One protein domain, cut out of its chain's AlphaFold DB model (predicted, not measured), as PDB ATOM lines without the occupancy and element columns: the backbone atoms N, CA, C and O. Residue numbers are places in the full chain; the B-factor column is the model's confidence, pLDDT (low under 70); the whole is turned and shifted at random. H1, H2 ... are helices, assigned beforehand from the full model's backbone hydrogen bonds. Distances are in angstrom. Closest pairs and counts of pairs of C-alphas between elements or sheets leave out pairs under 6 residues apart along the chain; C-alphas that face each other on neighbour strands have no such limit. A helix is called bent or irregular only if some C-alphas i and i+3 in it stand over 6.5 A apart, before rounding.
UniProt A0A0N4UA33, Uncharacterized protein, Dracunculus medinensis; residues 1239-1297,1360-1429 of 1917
ATOM      1  N   GLN A1239      23.743  -2.338  32.565       80.87
ATOM      2  CA  GLN A1239      23.065  -2.866  31.379       80.87
ATOM      3  C   GLN A1239      23.615  -4.246  30.994       80.87
ATOM      4  O   GLN A1239      24.781  -4.540  31.244       80.87
ATOM      5  N   ILE A1240      22.803  -5.059  30.316       82.23
ATOM      6  CA  ILE A1240      23.102  -6.463  29.986       82.23
ATOM      7  C   ILE A1240      24.497  -6.694  29.373       82.23
ATOM      8  O   ILE A1240      25.285  -7.446  29.933       82.23
ATOM      9  N   LEU A1241      24.866  -5.952  28.324       81.83
ATOM     10  CA  LEU A1241      26.178  -6.067  27.664       81.83
ATOM     11  C   LEU A1241      27.352  -5.725  28.601       81.83
ATOM     12  O   LEU A1241      28.432  -6.313  28.518       81.83
ATOM     13  N   LEU A1242      27.141  -4.770  29.512       84.71
ATOM     14  CA  LEU A1242      28.138  -4.388  30.512       84.71
ATOM     15  C   LEU A1242      28.238  -5.446  31.611       84.71
ATOM     16  O   LEU A1242      29.341  -5.691  32.083       84.71
ATOM     17  N   ARG A1243      27.130  -6.107  31.982       89.26
ATOM     18  CA  ARG A1243      27.150  -7.258  32.903       89.26
ATOM     19  C   ARG A1243      27.964  -8.406  32.321       89.26
ATOM     20  O   ARG A1243      28.821  -8.934  33.018       89.26
ATOM     21  N   HIS A1244      27.768  -8.730  31.045       91.37
ATOM     22  CA  HIS A1244      28.553  -9.764  30.361       91.37
ATOM     23  C   HIS A1244      30.038  -9.411  30.321       91.37
ATOM     24  O   HIS A1244      30.877 -10.224  30.692       91.37
ATOM     25  N   SER A1245      30.369  -8.173  29.951       91.20
ATOM     26  CA  SER A1245      31.761  -7.705  29.913       91.20
ATOM     27  C   SER A1245      32.407  -7.698  31.306       91.20
ATOM     28  O   SER A1245      33.564  -8.088  31.459       91.20
ATOM     29  N   TRP A1246      31.651  -7.318  32.340       95.34
ATOM     30  CA  TRP A1246      32.065  -7.357  33.746       95.34
ATOM     31  C   TRP A1246      32.346  -8.790  34.209       95.34
ATOM     32  O   TRP A1246      33.401  -9.056  34.784       95.34
ATOM     33  N   LEU A1247      31.432  -9.720  33.917       96.56
ATOM     34  CA  LEU A1247      31.547 -11.122  34.317       96.56
ATOM     35  C   LEU A1247      32.674 -11.830  33.566       96.56
ATOM     36  O   LEU A1247      33.494 -12.482  34.202       96.56
ATOM     37  N   ASN A1248      32.793 -11.629  32.252       94.06
ATOM     38  CA  ASN A1248      33.907 -12.161  31.463       94.06
ATOM     39  C   ASN A1248      35.256 -11.613  31.941       94.06
ATOM     40  O   ASN A1248      36.222 -12.367  32.045       94.06
ATOM     41  N   SER A1249      35.319 -10.325  32.301       95.09
ATOM     42  CA  SER A1249      36.523  -9.745  32.908       95.09
ATOM     43  C   SER A1249      36.866 -10.454  34.218       95.09
ATOM     44  O   SER A1249      38.000 -10.883  34.393       95.09
ATOM     45  N   LEU A1250      35.894 -10.635  35.121       96.70
ATOM     46  CA  LEU A1250      36.110 -11.348  36.381       96.70
ATOM     47  C   LEU A1250      36.560 -12.796  36.150       96.70
ATOM     48  O   LEU A1250      37.531 -13.220  36.767       96.70
ATOM     49  N   ILE A1251      35.910 -13.539  35.251       95.57
ATOM     50  CA  ILE A1251      36.257 -14.933  34.934       95.57
ATOM     51  C   ILE A1251      37.697 -15.029  34.421       95.57
ATOM     52  O   ILE A1251      38.465 -15.854  34.907       95.57
ATOM     53  N   LEU A1252      38.107 -14.152  33.499       93.68
ATOM     54  CA  LEU A1252      39.481 -14.134  32.990       93.68
ATOM     55  C   LEU A1252      40.500 -13.780  34.077       93.68
ATOM     56  O   LEU A1252      41.578 -14.373  34.117       93.68
ATOM     57  N   ILE A1253      40.159 -12.862  34.988       93.52
ATOM     58  CA  ILE A1253      40.998 -12.550  36.152       93.52
ATOM     59  C   ILE A1253      41.144 -13.783  37.051       93.52
ATOM     60  O   ILE A1253      42.266 -14.176  37.387       93.52
ATOM     61  N   LEU A1254      40.018 -14.418  37.388       93.65
ATOM     62  CA  LEU A1254      39.959 -15.623  38.211       93.65
ATOM     63  C   LEU A1254      40.688 -16.806  37.570       93.65
ATOM     64  O   LEU A1254      41.250 -17.623  38.287       93.65
ATOM     65  N   TYR A1255      40.729 -16.891  36.242       91.57
ATOM     66  CA  TYR A1255      41.381 -17.982  35.525       91.57
ATOM     67  C   TYR A1255      42.889 -17.750  35.320       91.57
ATOM     68  O   TYR A1255      43.687 -18.653  35.565       91.57
ATOM     69  N   LYS A1256      43.312 -16.542  34.910       89.75
ATOM     70  CA  LYS A1256      44.688 -16.281  34.434       89.75
ATOM     71  C   LYS A1256      45.641 -15.629  35.447       89.75
ATOM     72  O   LYS A1256      46.854 -15.756  35.282       89.75
ATOM     73  N   TYR A1257      45.152 -14.929  36.477       90.46
ATOM     74  CA  TYR A1257      45.986 -14.024  37.298       90.46
ATOM     75  C   TYR A1257      46.072 -14.450  38.762       90.46
ATOM     76  O   TYR A1257      45.100 -14.944  39.308       90.46
ATOM     77  N   ARG A1258      47.210 -14.289  39.447       87.72
ATOM     78  CA  ARG A1258      47.312 -14.599  40.893       87.72
ATOM     79  C   ARG A1258      46.680 -13.491  41.742       87.72
ATOM     80  O   ARG A1258      46.944 -12.317  41.497       87.72
ATOM     81  N   TYR A1259      45.853 -13.868  42.718       88.94
ATOM     82  CA  TYR A1259      45.090 -12.943  43.569       88.94
ATOM     83  C   TYR A1259      45.023 -13.377  45.046       88.94
ATOM     84  O   TYR A1259      44.183 -12.891  45.796       88.94
ATOM     85  N   ASP A1260      45.908 -14.273  45.471       82.10
ATOM     86  CA  ASP A1260      46.022 -14.823  46.827       82.10
ATOM     87  C   ASP A1260      46.492 -13.785  47.866       82.10
ATOM     88  O   ASP A1260      46.069 -13.806  49.025       82.10
ATOM     89  N   ALA A1261      47.312 -12.816  47.451       84.25
ATOM     90  CA  ALA A1261      47.818 -11.767  48.333       84.25
ATOM     91  C   ALA A1261      46.903 -10.519  48.386       84.25
ATOM     92  O   ALA A1261      46.402 -10.058  47.353       84.25
ATOM     93  N   PRO A1262      46.716  -9.891  49.564       83.63
ATOM     94  CA  PRO A1262      46.041  -8.599  49.667       83.63
ATOM     95  C   PRO A1262      46.865  -7.482  48.988       83.63
ATOM     96  O   PRO A1262      48.096  -7.527  49.010       83.63
ATOM     97  N   PRO A1263      46.223  -6.455  48.392       84.18
ATOM     98  CA  PRO A1263      44.786  -6.169  48.432       84.18
ATOM     99  C   PRO A1263      43.953  -6.928  47.383       84.18
ATOM    100  O   PRO A1263      42.729  -6.814  47.405       84.18
ATOM    101  N   MET A1264      44.580  -7.701  46.486       86.91
ATOM    102  CA  MET A1264      43.874  -8.405  45.405       86.91
ATOM    103  C   MET A1264      42.858  -9.408  45.947       86.91
ATOM    104  O   MET A1264      41.713  -9.411  45.495       86.91
ATOM    105  N   SER A1265      43.234 -10.182  46.968       89.61
ATOM    106  CA  SER A1265      42.336 -11.143  47.622       89.61
ATOM    107  C   SER A1265      41.083 -10.476  48.205       89.61
ATOM    108  O   SER A1265      39.967 -10.968  48.025       89.61
ATOM    109  N   GLU A1266      41.225  -9.296  48.816       89.22
ATOM    110  CA  GLU A1266      40.096  -8.513  49.336       89.22
ATOM    111  C   GLU A1266      39.192  -7.962  48.226       89.22
ATOM    112  O   GLU A1266      37.972  -7.894  48.397       89.22
ATOM    113  N   TYR A1267      39.766  -7.574  47.084       92.88
ATOM    114  CA  TYR A1267      38.981  -7.129  45.936       92.88
ATOM    115  C   TYR A1267      38.197  -8.277  45.309       92.88
ATOM    116  O   TYR A1267      36.989  -8.142  45.114       92.88
ATOM    117  N   ILE A1268      38.835  -9.425  45.078       93.27
ATOM    118  CA  ILE A1268      38.165 -10.617  44.549       93.27
ATOM    119  C   ILE A1268      37.031 -11.058  45.476       93.27
ATOM    120  O   ILE A1268      35.917 -11.272  45.007       93.27
ATOM    121  N   ARG A1269      37.250 -11.088  46.796       89.63
ATOM    122  CA  ARG A1269      36.198 -11.430  47.764       89.63
ATOM    123  C   ARG A1269      34.975 -10.512  47.656       89.63
ATOM    124  O   ARG A1269      33.844 -10.987  47.721       89.63
ATOM    125  N   LYS A1270      35.179  -9.205  47.451       91.28
ATOM    126  CA  LYS A1270      34.085  -8.247  47.206       91.28
ATOM    127  C   LYS A1270      33.379  -8.491  45.870       91.28
ATOM    128  O   LYS A1270      32.157  -8.411  45.825       91.28
ATOM    129  N   LEU A1271      34.118  -8.809  44.806       94.78
ATOM    130  CA  LEU A1271      33.541  -9.126  43.494       94.78
ATOM    131  C   LEU A1271      32.682 -10.396  43.550       94.78
ATOM    132  O   LEU A1271      31.564 -10.391  43.042       94.78
ATOM    133  N   ILE A1272      33.141 -11.440  44.244       94.04
ATOM    134  CA  ILE A1272      32.363 -12.669  44.464       94.04
ATOM    135  C   ILE A1272      31.096 -12.394  45.283       94.04
ATOM    136  O   ILE A1272      30.035 -12.921  44.960       94.04
ATOM    137  N   LEU A1273      31.160 -11.516  46.289       92.92
ATOM    138  CA  LEU A1273      29.966 -11.075  47.019       92.92
ATOM    139  C   LEU A1273      28.965 -10.345  46.110       92.92
ATOM    140  O   LEU A1273      27.769 -10.578  46.235       92.92
ATOM    141  N   ILE A1274      29.427  -9.519  45.164       93.13
ATOM    142  CA  ILE A1274      28.549  -8.853  44.184       93.13
ATOM    143  C   ILE A1274      27.865  -9.884  43.270       93.13
ATOM    144  O   ILE A1274      26.659  -9.782  43.017       93.13
ATOM    145  N   VAL A1275      28.601 -10.900  42.805       94.13
ATOM    146  CA  VAL A1275      28.037 -12.020  42.028       94.13
ATOM    147  C   VAL A1275      26.974 -12.755  42.850       94.13
ATOM    148  O   VAL A1275      25.853 -12.947  42.381       94.13
ATOM    149  N   LEU A1276      27.272 -13.072  44.110       91.22
ATOM    150  CA  LEU A1276      26.342 -13.754  45.009       91.22
ATOM    151  C   LEU A1276      25.078 -12.924  45.278       91.22
ATOM    152  O   LEU A1276      23.966 -13.423  45.133       91.22
ATOM    153  N   CYS A1277      25.222 -11.627  45.562       89.03
ATOM    154  CA  CYS A1277      24.094 -10.708  45.700       89.03
ATOM    155  C   CYS A1277      23.262 -10.603  44.414       89.03
ATOM    156  O   CYS A1277      22.055 -10.367  44.485       89.03
ATOM    157  N   THR A1278      23.872 -10.763  43.238       89.62
ATOM    158  CA  THR A1278      23.156 -10.803  41.954       89.62
ATOM    159  C   THR A1278      22.281 -12.050  41.848       89.62
ATOM    160  O   THR A1278      21.090 -11.915  41.564       89.62
ATOM    161  N   LEU A1279      22.815 -13.226  42.190       87.87
ATOM    162  CA  LEU A1279      22.048 -14.476  42.249       87.87
ATOM    163  C   LEU A1279      20.898 -14.390  43.264       87.87
ATOM    164  O   LEU A1279      19.751 -14.679  42.934       87.87
ATOM    165  N   GLU A1280      21.161 -13.889  44.471       84.86
ATOM    166  CA  GLU A1280      20.120 -13.694  45.488       84.86
ATOM    167  C   GLU A1280      19.046 -12.681  45.058       84.86
ATOM    168  O   GLU A1280      17.881 -12.793  45.439       84.86
ATOM    169  N   THR A1281      19.415 -11.666  44.272       78.81
ATOM    170  CA  THR A1281      18.451 -10.684  43.752       78.81
ATOM    171  C   THR A1281      17.515 -11.331  42.733       78.81
ATOM    172  O   THR A1281      16.314 -11.061  42.773       78.81
ATOM    173  N   GLN A1282      18.034 -12.237  41.895       79.84
ATOM    174  CA  GLN A1282      17.220 -13.048  40.986       79.84
ATOM    175  C   GLN A1282      16.248 -13.950  41.760       79.84
ATOM    176  O   GLN A1282      15.059 -13.948  41.452       79.84
ATOM    177  N   VAL A1283      16.698 -14.628  42.826       74.42
ATOM    178  CA  VAL A1283      15.815 -15.430  43.703       74.42
ATOM    179  C   VAL A1283      14.639 -14.594  44.230       74.42
ATOM    180  O   VAL A1283      13.483 -15.027  44.191       74.42
ATOM    181  N   ARG A1284      14.913 -13.361  44.688       69.41
ATOM    182  CA  ARG A1284      13.887 -12.429  45.192       69.41
ATOM    183  C   ARG A1284      12.912 -11.985  44.094       69.41
ATOM    184  O   ARG A1284      11.716 -11.867  44.364       69.41
ATOM    185  N   ALA A1285      13.396 -11.743  42.875       65.84
ATOM    186  CA  ALA A1285      12.561 -11.364  41.732       65.84
ATOM    187  C   ALA A1285      11.634 -12.508  41.303       65.84
ATOM    188  O   ALA A1285      10.427 -12.297  41.176       65.84
ATOM    189  N   SER A1286      12.162 -13.729  41.188       65.03
ATOM    190  CA  SER A1286      11.377 -14.925  40.866       65.03
ATOM    191  C   SER A1286      10.251 -15.170  41.878       65.03
ATOM    192  O   SER A1286       9.152 -15.564  41.491       65.03
ATOM    193  N   PHE A1287      10.474 -14.892  43.169       61.18
ATOM    194  CA  PHE A1287       9.427 -14.975  44.197       61.18
ATOM    195  C   PHE A1287       8.293 -13.961  43.971       61.18
ATOM    196  O   PHE A1287       7.117 -14.313  44.046       61.18
ATOM    197  N   PHE A1288       8.630 -12.710  43.648       57.67
ATOM    198  CA  PHE A1288       7.643 -11.655  43.420       57.67
ATOM    199  C   PHE A1288       6.807 -11.883  42.151       57.67
ATOM    200  O   PHE A1288       5.586 -11.725  42.190       57.67
ATOM    201  N   PHE A1289       7.432 -12.295  41.041       56.61
ATOM    202  CA  PHE A1289       6.712 -12.599  39.797       56.61
ATOM    203  C   PHE A1289       5.756 -13.783  39.952       56.61
ATOM    204  O   PHE A1289       4.642 -13.736  39.433       56.61
ATOM    205  N   PHE A1290       6.144 -14.809  40.714       54.59
ATOM    206  CA  PHE A1290       5.244 -15.914  41.031       54.59
ATOM    207  C   PHE A1290       4.045 -15.451  41.866       54.59
ATOM    208  O   PHE A1290       2.914 -15.798  41.541       54.59
ATOM    209  N   PHE A1291       4.263 -14.614  42.888       51.51
ATOM    210  CA  PHE A1291       3.175 -14.058  43.702       51.51
ATOM    211  C   PHE A1291       2.186 -13.237  42.856       51.51
ATOM    212  O   PHE A1291       0.975 -13.334  43.041       51.51
ATOM    213  N   LEU A1292       2.691 -12.482  41.875       49.65
ATOM    214  CA  LEU A1292       1.871 -11.771  40.892       49.65
ATOM    215  C   LEU A1292       1.091 -12.728  39.991       49.65
ATOM    216  O   LEU A1292      -0.120 -12.562  39.871       49.65
ATOM    217  N   ASN A1293       1.736 -13.744  39.411       48.68
ATOM    218  CA  ASN A1293       1.057 -14.747  38.585       48.68
ATOM    219  C   ASN A1293      -0.009 -15.515  39.377       48.68
ATOM    220  O   ASN A1293      -1.106 -15.726  38.866       48.68
ATOM    221  N   ALA A1294       0.260 -15.866  40.636       49.68
ATOM    222  CA  ALA A1294      -0.715 -16.487  41.528       49.68
ATOM    223  C   ALA A1294      -1.924 -15.567  41.768       49.68
ATOM    224  O   ALA A1294      -3.062 -16.008  41.631       49.68
ATOM    225  N   LEU A1295      -1.696 -14.272  42.023       42.87
ATOM    226  CA  LEU A1295      -2.757 -13.261  42.130       42.87
ATOM    227  C   LEU A1295      -3.547 -13.091  40.830       42.87
ATOM    228  O   LEU A1295      -4.769 -12.962  40.870       42.87
ATOM    229  N   THR A1296      -2.868 -13.099  39.678       42.42
ATOM    230  CA  THR A1296      -3.532 -12.942  38.375       42.42
ATOM    231  C   THR A1296      -4.393 -14.161  38.061       42.42
ATOM    232  O   THR A1296      -5.545 -14.002  37.670       42.42
ATOM    233  N   ASN A1297      -3.888 -15.371  38.320       41.56
ATOM    234  CA  ASN A1297      -4.651 -16.610  38.165       41.56
ATOM    235  C   ASN A1297      -5.832 -16.687  39.143       41.56
ATOM    236  O   ASN A1297      -6.913 -17.120  38.751       41.56
ATOM    237  N   LEU A1360       9.910  -2.144  39.666       49.02
ATOM    238  CA  LEU A1360       9.355  -3.080  40.645       49.02
ATOM    239  C   LEU A1360      10.301  -3.138  41.849       49.02
ATOM    240  O   LEU A1360      11.519  -3.143  41.683       49.02
ATOM    241  N   ARG A1361       9.758  -3.132  43.067       50.70
ATOM    242  CA  ARG A1361      10.543  -3.204  44.305       50.70
ATOM    243  C   ARG A1361      10.052  -4.342  45.179       50.70
ATOM    244  O   ARG A1361       8.855  -4.601  45.252       50.70
ATOM    245  N   CYS A1362      10.980  -4.999  45.862       47.46
ATOM    246  CA  CYS A1362      10.693  -6.010  46.865       47.46
ATOM    247  C   CYS A1362       9.879  -5.382  48.005       47.46
ATOM    248  O   CYS A1362      10.336  -4.419  48.616       47.46
ATOM    249  N   GLY A1363       8.712  -5.944  48.330       48.70
ATOM    250  CA  GLY A1363       7.863  -5.444  49.420       48.70
ATOM    251  C   GLY A1363       8.500  -5.526  50.815       48.70
ATOM    252  O   GLY A1363       8.097  -4.783  51.702       48.70
ATOM    253  N   TYR A1364       9.518  -6.375  51.000       44.41
ATOM    254  CA  TYR A1364      10.164  -6.601  52.298       44.41
ATOM    255  C   TYR A1364      11.367  -5.682  52.559       44.41
ATOM    256  O   TYR A1364      11.482  -5.122  53.643       44.41
ATOM    257  N   CYS A1365      12.259  -5.490  51.581       49.21
ATOM    258  CA  CYS A1365      13.463  -4.657  51.749       49.21
ATOM    259  C   CYS A1365      13.478  -3.391  50.879       49.21
ATOM    260  O   CYS A1365      14.431  -2.615  50.919       49.21
ATOM    261  N   ASN A1366      12.437  -3.178  50.069       46.55
ATOM    262  CA  ASN A1366      12.299  -2.047  49.150       46.55
ATOM    263  C   ASN A1366      13.388  -1.963  48.047       46.55
ATOM    264  O   ASN A1366      13.526  -0.933  47.374       46.55
ATOM    265  N   GLY A1367      14.164  -3.038  47.840       49.72
ATOM    266  CA  GLY A1367      15.174  -3.169  46.778       49.72
ATOM    267  C   GLY A1367      14.553  -3.336  45.387       49.72
ATOM    268  O   GLY A1367      13.455  -3.868  45.276       49.72
ATOM    269  N   ILE A1368      15.222  -2.867  44.329       55.85
ATOM    270  CA  ILE A1368      14.717  -2.937  42.942       55.85
ATOM    271  C   ILE A1368      14.779  -4.390  42.446       55.85
ATOM    272  O   ILE A1368      15.802  -5.051  42.608       55.85
ATOM    273  N   LEU A1369      13.687  -4.874  41.858       52.68
ATOM    274  CA  LEU A1369      13.562  -6.187  41.236       52.68
ATOM    275  C   LEU A1369      13.777  -6.030  39.729       52.68
ATOM    276  O   LEU A1369      12.936  -5.461  39.034       52.68
ATOM    277  N   GLU A1370      14.899  -6.534  39.234       60.34
ATOM    278  CA  GLU A1370      15.203  -6.630  37.807       60.34
ATOM    279  C   GLU A1370      15.542  -8.080  37.471       60.34
ATOM    280  O   GLU A1370      16.259  -8.738  38.226       60.34
ATOM    281  N   ASN A1371      15.026  -8.567  36.341       64.83
ATOM    282  CA  ASN A1371      15.338  -9.906  35.856       64.83
ATOM    283  C   ASN A1371      16.752  -9.920  35.264       64.83
ATOM    284  O   ASN A1371      17.094  -9.129  34.378       64.83
ATOM    285  N   VAL A1372      17.571 -10.838  35.766       74.29
ATOM    286  CA  VAL A1372      18.867 -11.182  35.185       74.29
ATOM    287  C   VAL A1372      18.618 -12.145  34.022       74.29
ATOM    288  O   VAL A1372      17.812 -13.066  34.135       74.29
ATOM    289  N   ASP A1373      19.262 -11.897  32.885       80.76
ATOM    290  CA  ASP A1373      19.215 -12.782  31.720       80.76
ATOM    291  C   ASP A1373      19.964 -14.099  31.976       80.76
ATOM    292  O   ASP A1373      20.891 -14.147  32.784       80.76
ATOM    293  N   GLU A1374      19.581 -15.155  31.253       80.02
ATOM    294  CA  GLU A1374      20.170 -16.500  31.368       80.02
ATOM    295  C   GLU A1374      21.694 -16.506  31.218       80.02
ATOM    296  O   GLU A1374      22.381 -17.157  31.998       80.02
ATOM    297  N   GLU A1375      22.237 -15.757  30.256       84.78
ATOM    298  CA  GLU A1375      23.679 -15.719  30.003       84.78
ATOM    299  C   GLU A1375      24.434 -15.078  31.173       84.78
ATOM    300  O   GLU A1375      25.419 -15.636  31.654       84.78
ATOM    301  N   SER A1376      23.933 -13.962  31.712       88.60
ATOM    302  CA  SER A1376      24.488 -13.361  32.928       88.60
ATOM    303  C   SER A1376      24.430 -14.316  34.126       88.60
ATOM    304  O   SER A1376      25.380 -14.351  34.907       88.60
ATOM    305  N   LEU A1377      23.355 -15.103  34.285       86.70
ATOM    306  CA  LEU A1377      23.262 -16.115  35.348       86.70
ATOM    307  C   LEU A1377      24.291 -17.234  35.150       86.70
ATOM    308  O   LEU A1377      25.025 -17.551  36.084       86.70
ATOM    309  N   SER A1378      24.406 -17.772  33.934       88.80
ATOM    310  CA  SER A1378      25.416 -18.776  33.585       88.80
ATOM    311  C   SER A1378      26.835 -18.270  33.855       88.80
ATOM    312  O   SER A1378      27.621 -18.964  34.496       88.80
ATOM    313  N   LEU A1379      27.153 -17.034  33.464       92.03
ATOM    314  CA  LEU A1379      28.449 -16.411  33.742       92.03
ATOM    315  C   LEU A1379      28.686 -16.182  35.247       92.03
ATOM    316  O   LEU A1379      29.813 -16.334  35.716       92.03
ATOM    317  N   CYS A1380      27.647 -15.865  36.031       93.62
ATOM    318  CA  CYS A1380      27.753 -15.800  37.494       93.62
ATOM    319  C   CYS A1380      28.120 -17.164  38.093       93.62
ATOM    320  O   CYS A1380      29.003 -17.237  38.949       93.62
ATOM    321  N   PHE A1381      27.478 -18.243  37.634       92.66
ATOM    322  CA  PHE A1381      27.790 -19.598  38.090       92.66
ATOM    323  C   PHE A1381      29.211 -20.014  37.704       92.66
ATOM    324  O   PHE A1381      29.946 -20.473  38.574       92.66
ATOM    325  N   ILE A1382      29.636 -19.756  36.462       91.25
ATOM    326  CA  ILE A1382      31.004 -20.035  35.993       91.25
ATOM    327  C   ILE A1382      32.037 -19.255  36.817       91.25
ATOM    328  O   ILE A1382      33.074 -19.804  37.187       91.25
ATOM    329  N   ALA A1383      31.769 -17.988  37.151       93.72
ATOM    330  CA  ALA A1383      32.662 -17.191  37.990       93.72
ATOM    331  C   ALA A1383      32.810 -17.781  39.405       93.72
ATOM    332  O   ALA A1383      33.927 -17.874  39.914       93.72
ATOM    333  N   ILE A1384      31.704 -18.207  40.030       92.58
ATOM    334  CA  ILE A1384      31.734 -18.861  41.347       92.58
ATOM    335  C   ILE A1384      32.462 -20.205  41.269       92.58
ATOM    336  O   ILE A1384      33.320 -20.466  42.107       92.58
ATOM    337  N   GLU A1385      32.166 -21.027  40.262       89.99
ATOM    338  CA  GLU A1385      32.820 -22.321  40.045       89.99
ATOM    339  C   GLU A1385      34.337 -22.151  39.903       89.99
ATOM    340  O   GLU A1385      35.108 -22.777  40.632       89.99
ATOM    341  N   THR A1386      34.762 -21.222  39.041       91.09
ATOM    342  CA  THR A1386      36.179 -20.906  38.807       91.09
ATOM    343  C   THR A1386      36.862 -20.437  40.095       91.09
ATOM    344  O   THR A1386      37.979 -20.858  40.396       91.09
ATOM    345  N   PHE A1387      36.194 -19.589  40.885       91.92
ATOM    346  CA  PHE A1387      36.724 -19.096  42.157       91.92
ATOM    347  C   PHE A1387      36.877 -20.208  43.199       91.92
ATOM    348  O   PHE A1387      37.936 -20.312  43.819       91.92
ATOM    349  N   VAL A1388      35.850 -21.045  43.375       87.16
ATOM    350  CA  VAL A1388      35.867 -22.140  44.355       87.16
ATOM    351  C   VAL A1388      36.917 -23.181  43.983       87.16
ATOM    352  O   VAL A1388      37.668 -23.614  44.852       87.16
ATOM    353  N   HIS A1389      37.011 -23.532  42.698       84.65
ATOM    354  CA  HIS A1389      37.982 -24.506  42.210       84.65
ATOM    355  C   HIS A1389      39.424 -24.030  42.421       84.65
ATOM    356  O   HIS A1389      40.302 -24.812  42.781       84.65
ATOM    357  N   ARG A1390      39.698 -22.746  42.164       87.63
ATOM    358  CA  ARG A1390      41.063 -22.225  42.224       87.63
ATOM    359  C   ARG A1390      41.519 -21.889  43.645       87.63
ATOM    360  O   ARG A1390      42.689 -22.090  43.950       87.63
ATOM    361  N   GLU A1391      40.624 -21.389  44.496       85.61
ATOM    362  CA  GLU A1391      40.944 -20.922  45.854       85.61
ATOM    363  C   GLU A1391      39.879 -21.374  46.884       85.61
ATOM    364  O   GLU A1391      39.147 -20.548  47.447       85.61
ATOM    365  N   PRO A1392      39.779 -22.688  47.180       82.03
ATOM    366  CA  PRO A1392      38.732 -23.243  48.046       82.03
ATOM    367  C   PRO A1392      38.776 -22.696  49.483       82.03
ATOM    368  O   PRO A1392      37.741 -22.557  50.135       82.03
ATOM    369  N   THR A1393      39.960 -22.318  49.972       83.50
ATOM    370  CA  THR A1393      40.159 -21.715  51.301       83.50
ATOM    371  C   THR A1393      39.483 -20.348  51.427       83.50
ATOM    372  O   THR A1393      38.890 -20.052  52.464       83.50
ATOM    373  N   MET A1394      39.513 -19.527  50.370       84.25
ATOM    374  CA  MET A1394      38.817 -18.236  50.335       84.25
ATOM    375  C   MET A1394      37.308 -18.390  50.125       84.25
ATOM    376  O   MET A1394      36.541 -17.533  50.568       84.25
ATOM    377  N   ALA A1395      36.872 -19.471  49.476       84.55
ATOM    378  CA  ALA A1395      35.462 -19.765  49.247       84.55
ATOM    379  C   ALA A1395      34.742 -20.372  50.464       84.55
ATOM    380  O   ALA A1395      33.531 -20.182  50.604       84.55
ATOM    381  N   ALA A1396      35.463 -21.056  51.363       81.15
ATOM    382  CA  ALA A1396      34.888 -21.782  52.500       81.15
ATOM    383  C   ALA A1396      33.851 -20.983  53.334       81.15
ATOM    384  O   ALA A1396      32.781 -21.530  53.605       81.15
ATOM    385  N   PRO A1397      34.054 -19.692  53.680       82.68
ATOM    386  CA  PRO A1397      33.068 -18.917  54.447       82.68
ATOM    387  C   PRO A1397      31.773 -18.590  53.684       82.68
ATOM    388  O   PRO A1397      30.776 -18.223  54.301       82.68
ATOM    389  N   LEU A1398      31.787 -18.667  52.349       86.28
ATOM    390  CA  LEU A1398      30.659 -18.329  51.474       86.28
ATOM    391  C   LEU A1398      29.917 -19.572  50.965       86.28
ATOM    392  O   LEU A1398      28.830 -19.441  50.408       86.28
ATOM    393  N   LEU A1399      30.477 -20.765  51.168       83.72
ATOM    394  CA  LEU A1399      30.047 -22.008  50.533       83.72
ATOM    395  C   LEU A1399      28.563 -22.328  50.764       83.72
ATOM    396  O   LEU A1399      27.834 -22.589  49.814       83.72
ATOM    397  N   PHE A1400      28.080 -22.231  52.007       81.23
ATOM    398  CA  PHE A1400      26.669 -22.496  52.308       81.23
ATOM    399  C   PHE A1400      25.734 -21.413  51.748       81.23
ATOM    400  O   PHE A1400      24.660 -21.729  51.244       81.23
ATOM    401  N   ARG A1401      26.165 -20.142  51.763       87.55
ATOM    402  CA  ARG A1401      25.413 -19.030  51.153       87.55
ATOM    403  C   ARG A1401      25.290 -19.220  49.636       87.55
ATOM    404  O   ARG A1401      24.251 -18.906  49.067       87.55
ATOM    405  N   ILE A1402      26.324 -19.772  48.994       89.18
ATOM    406  CA  ILE A1402      26.303 -20.160  47.576       89.18
ATOM    407  C   ILE A1402      25.315 -21.309  47.352       89.18
ATOM    408  O   ILE A1402      24.457 -21.184  46.485       89.18
ATOM    409  N   ILE A1403      25.397 -22.393  48.134       86.86
ATOM    410  CA  ILE A1403      24.510 -23.560  47.981       86.86
ATOM    411  C   ILE A1403      23.038 -23.153  48.132       86.86
ATOM    412  O   ILE A1403      22.241 -23.491  47.264       86.86
ATOM    413  N   ASP A1404      22.689 -22.382  49.167       83.76
ATOM    414  CA  ASP A1404      21.316 -21.903  49.394       83.76
ATOM    415  C   ASP A1404      20.800 -21.012  48.248       83.76
ATOM    416  O   ASP A1404      19.669 -21.164  47.785       83.76
ATOM    417  N   ALA A1405      21.632 -20.101  47.733       85.84
ATOM    418  CA  ALA A1405      21.248 -19.262  46.600       85.84
ATOM    419  C   ALA A1405      21.063 -20.079  45.307       85.84
ATOM    420  O   ALA A1405      20.131 -19.827  44.543       85.84
ATOM    421  N   VAL A1406      21.938 -21.060  45.063       89.36
ATOM    422  CA  VAL A1406      21.911 -21.924  43.873       89.36
ATOM    423  C   VAL A1406      20.697 -22.851  43.893       89.36
ATOM    424  O   VAL A1406      20.000 -22.938  42.883       89.36
ATOM    425  N   THR A1407      20.384 -23.497  45.022       86.99
ATOM    426  CA  THR A1407      19.204 -24.371  45.121       86.99
ATOM    427  C   THR A1407      17.919 -23.586  44.888       86.99
ATOM    428  O   THR A1407      17.134 -23.969  44.026       86.99
ATOM    429  N   LYS A1408      17.751 -22.420  45.526       84.00
ATOM    430  CA  LYS A1408      16.584 -21.543  45.315       84.00
ATOM    431  C   LYS A1408      16.407 -21.086  43.856       84.00
ATOM    432  O   LYS A1408      15.283 -20.786  43.451       84.00
ATOM    433  N   LEU A1409      17.484 -21.025  43.066       81.89
ATOM    434  CA  LEU A1409      17.421 -20.750  41.623       81.89
ATOM    435  C   LEU A1409      17.089 -21.991  40.789       81.89
ATOM    436  O   LEU A1409      16.365 -21.870  39.805       81.89
ATOM    437  N   ILE A1410      17.588 -23.175  41.163       82.68
ATOM    438  CA  ILE A1410      17.273 -24.433  40.464       82.68
ATOM    439  C   ILE A1410      15.809 -24.827  40.672       82.68
ATOM    440  O   ILE A1410      15.215 -25.379  39.744       82.68
ATOM    441  N   ASP A1411      15.243 -24.562  41.854       75.23
ATOM    442  CA  ASP A1411      13.839 -24.840  42.191       75.23
ATOM    443  C   ASP A1411      12.884 -24.295  41.124       75.23
ATOM    444  O   ASP A1411      12.011 -24.984  40.599       75.23
ATOM    445  N   LYS A1412      13.107 -23.036  40.738       68.10
ATOM    446  CA  LYS A1412      12.161 -22.264  39.943       68.10
ATOM    447  C   LYS A1412      12.534 -22.290  38.472       68.10
ATOM    448  O   LYS A1412      13.474 -21.632  38.029       68.10
ATOM    449  N   ALA A1413      11.726 -22.997  37.693       63.08
ATOM    450  CA  ALA A1413      11.758 -22.960  36.244       63.08
ATOM    451  C   ALA A1413      11.605 -21.518  35.716       63.08
ATOM    452  O   ALA A1413      10.518 -20.947  35.721       63.08
ATOM    453  N   VAL A1414      12.705 -20.926  35.228       62.61
ATOM    454  CA  VAL A1414      12.674 -19.626  34.523       62.61
ATOM    455  C   VAL A1414      11.768 -19.676  33.280       62.61
ATOM    456  O   VAL A1414      11.114 -18.687  32.953       62.61
ATOM    457  N   TYR A1415      11.681 -20.836  32.618       63.03
ATOM    458  CA  TYR A1415      10.847 -21.065  31.440       63.03
ATOM    459  C   TYR A1415       9.996 -22.331  31.583       63.03
ATOM    460  O   TYR A1415      10.465 -23.292  32.188       63.03
ATOM    461  N   PRO A1416       8.814 -22.405  30.939       60.80
ATOM    462  CA  PRO A1416       7.918 -23.565  31.028       60.80
ATOM    463  C   PRO A1416       8.557 -24.903  30.625       60.80
ATOM    464  O   PRO A1416       8.170 -25.954  31.120       60.80
ATOM    465  N   TRP A1417       9.541 -24.886  29.717       63.71
ATOM    466  CA  TRP A1417      10.226 -26.104  29.274       63.71
ATOM    467  C   TRP A1417      11.238 -26.631  30.298       63.71
ATOM    468  O   TRP A1417      11.650 -27.780  30.184       63.71
ATOM    469  N   HIS A1418      11.624 -25.858  31.318       63.16
ATOM    470  CA  HIS A1418      12.517 -26.354  32.368       63.16
ATOM    471  C   HIS A1418      11.903 -27.514  33.170       63.16
ATOM    472  O   HIS A1418      12.667 -28.288  33.742       63.16
ATOM    473  N   ASP A1419      10.574 -27.655  33.187       56.95
ATOM    474  CA  ASP A1419       9.866 -28.774  33.828       56.95
ATOM    475  C   ASP A1419       9.729 -29.998  32.910       56.95
ATOM    476  O   ASP A1419       9.230 -31.048  33.312       56.95
ATOM    477  N   THR A1420      10.192 -29.885  31.664       59.27
ATOM    478  CA  THR A1420      10.244 -31.003  30.722       59.27
ATOM    479  C   THR A1420      11.604 -31.706  30.808       59.27
ATOM    480  O   THR A1420      12.605 -31.072  31.141       59.27
ATOM    481  N   PRO A1421      11.702 -32.997  30.442       57.26
ATOM    482  CA  PRO A1421      12.980 -33.717  30.377       57.26
ATOM    483  C   PRO A1421      13.923 -33.216  29.259       57.26
ATOM    484  O   PRO A1421      14.935 -33.853  28.972       57.26
ATOM    485  N   ILE A1422      13.602 -32.098  28.596       58.88
ATOM    486  CA  ILE A1422      14.390 -31.518  27.508       58.88
ATOM    487  C   ILE A1422      15.643 -30.854  28.093       58.88
ATOM    488  O   ILE A1422      15.582 -29.803  28.731       58.88
ATOM    489  N   PHE A1423      16.802 -31.457  27.833       60.09
ATOM    490  CA  PHE A1423      18.097 -30.895  28.195       60.09
ATOM    491  C   PHE A1423      18.588 -29.925  27.113       60.09
ATOM    492  O   PHE A1423      18.926 -30.334  26.002       60.09
ATOM    493  N   ILE A1424      18.655 -28.635  27.444       63.64
ATOM    494  CA  ILE A1424      19.305 -27.618  26.609       63.64
ATOM    495  C   ILE A1424      20.679 -27.333  27.212       63.64
ATOM    496  O   ILE A1424      20.782 -26.769  28.303       63.64
ATOM    497  N   SER A1425      21.735 -27.734  26.501       62.77
ATOM    498  CA  SER A1425      23.115 -27.467  26.920       62.77
ATOM    499  C   SER A1425      23.340 -25.961  27.093       62.77
ATOM    500  O   SER A1425      22.959 -25.178  26.227       62.77
ATOM    501  N   GLY A1426      23.961 -25.562  28.205       65.81
ATOM    502  CA  GLY A1426      24.315 -24.165  28.486       65.81
ATOM    503  C   GLY A1426      23.218 -23.304  29.124       65.81
ATOM    504  O   GLY A1426      23.471 -22.131  29.397       65.81
ATOM    505  N   ASN A1427      22.026 -23.849  29.405       78.08
ATOM    506  CA  ASN A1427      21.023 -23.112  30.181       78.08
ATOM    507  C   ASN A1427      21.491 -22.891  31.635       78.08
ATOM    508  O   ASN A1427      22.229 -23.711  32.196       78.08
ATOM    509  N   SER A1428      21.050 -21.801  32.263       82.74
ATOM    510  CA  SER A1428      21.511 -21.407  33.599       82.74
ATOM    511  C   SER A1428      21.186 -22.454  34.666       82.74
ATOM    512  O   SER A1428      21.994 -22.681  35.563       82.74
ATOM    513  N   ARG A1429      20.062 -23.178  34.533       82.97
ATOM    514  CA  ARG A1429      19.666 -24.269  35.443       82.97
ATOM    515  C   ARG A1429      20.654 -25.440  35.402       82.97
ATOM    516  O   ARG A1429      20.953 -26.024  36.437       82.97
TER     517      ARG A1429
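Overview. This is residues 1239 to 1297 and 1360 to 1429 of the 1917 residues of an uncharacterized protein of Dracunculus medinensis (UniProt A0A0N4UA33). One long helix, H2, makes the longest axis, and H3 and H4 pack on it and form with it a three-helix bundle, up and down, each helix running against the one before it. H1 packs on H3, while residues 1291 to 1297 of H2 and residues 1419 to 1425, of which 1419 belongs to H5, stick out. The printed part has 129 residues with five named helices, H1 to H5 in order along the chain, and no named strand; the class is all helix. It is compact, with a radius of gyration of the C-alphas of 15.9 A, and spans 54 by 36 by 29 A.

Arrangement. H2, residues 1264 to 1297, touches H3, residues 1374 to 1390, with its residues 1272 to 1279 alone; the closest C-alphas, of Val 1275 and Cys 1380, are 5.9 A apart. They run opposite ways at a tilt of 37 degrees, only just steep. With residues 1269 to 1283 alone, H2 touches H4, residues 1392 to 1411, at a shallow tilt of 13 degrees, the same way; the C-alphas of Glu 1280 and Ala 1405 come closest, at 5.8 A. H4 is irregular, with C-alphas 1397 and 1400 7.6 A apart, and has a kink of 64 degrees near residue 1399. H3 and H4 only just touch, with 3 pairs of C-alphas within 8 A, and only at the corner by their link; Val 1388 and Ala 1395 have the closest C-alphas, 5.5 A apart. H1, residues 1240 to 1256, touches H3 at a shallow tilt of 16 degrees, the same way, with the closest C-alphas, of Ile 1251 and Ala 1383, 5.2 A apart. H1 is close to H2 but not clearly touching it, at 7.9 A between the C-alphas of Leu 1250 and Leu 1271, and apart from H4. H5, residues 1416 to 1419, touches no helix. Every O i to N i+4 pair is within hydrogen-bond range in H1, H2 and H3, and 12 of 16 are in H4; H5 is too short for such a pair.

Along the chain. H2 is 49.7 A long, from C-alpha 1264 at (43.874, -8.405, 45.405) to C-alpha 1297 at (-4.651, -16.610, 38.165). H1 is 24.1 A long, beginning at C-alpha 1240 at (23.102, -6.463, 29.986). H3 measures 24.2 A, H4 25.6 A and H5 6.2 A.

Size, cuts and confidence. The C-alphas farthest apart, of Ala 1261 and Asn 1297, are 53.7 A apart. Residues 1298 to 1359 are not printed, and C-alphas 1297 and 1360 are 19.6 A apart across this cut. The links H3 to H4 and H4 to H5 are tight, and H1 to H2 is short. The model's pLDDT is under 70 in residues 1284 to 1297, 1360 to 1371 and 1412 to 1426.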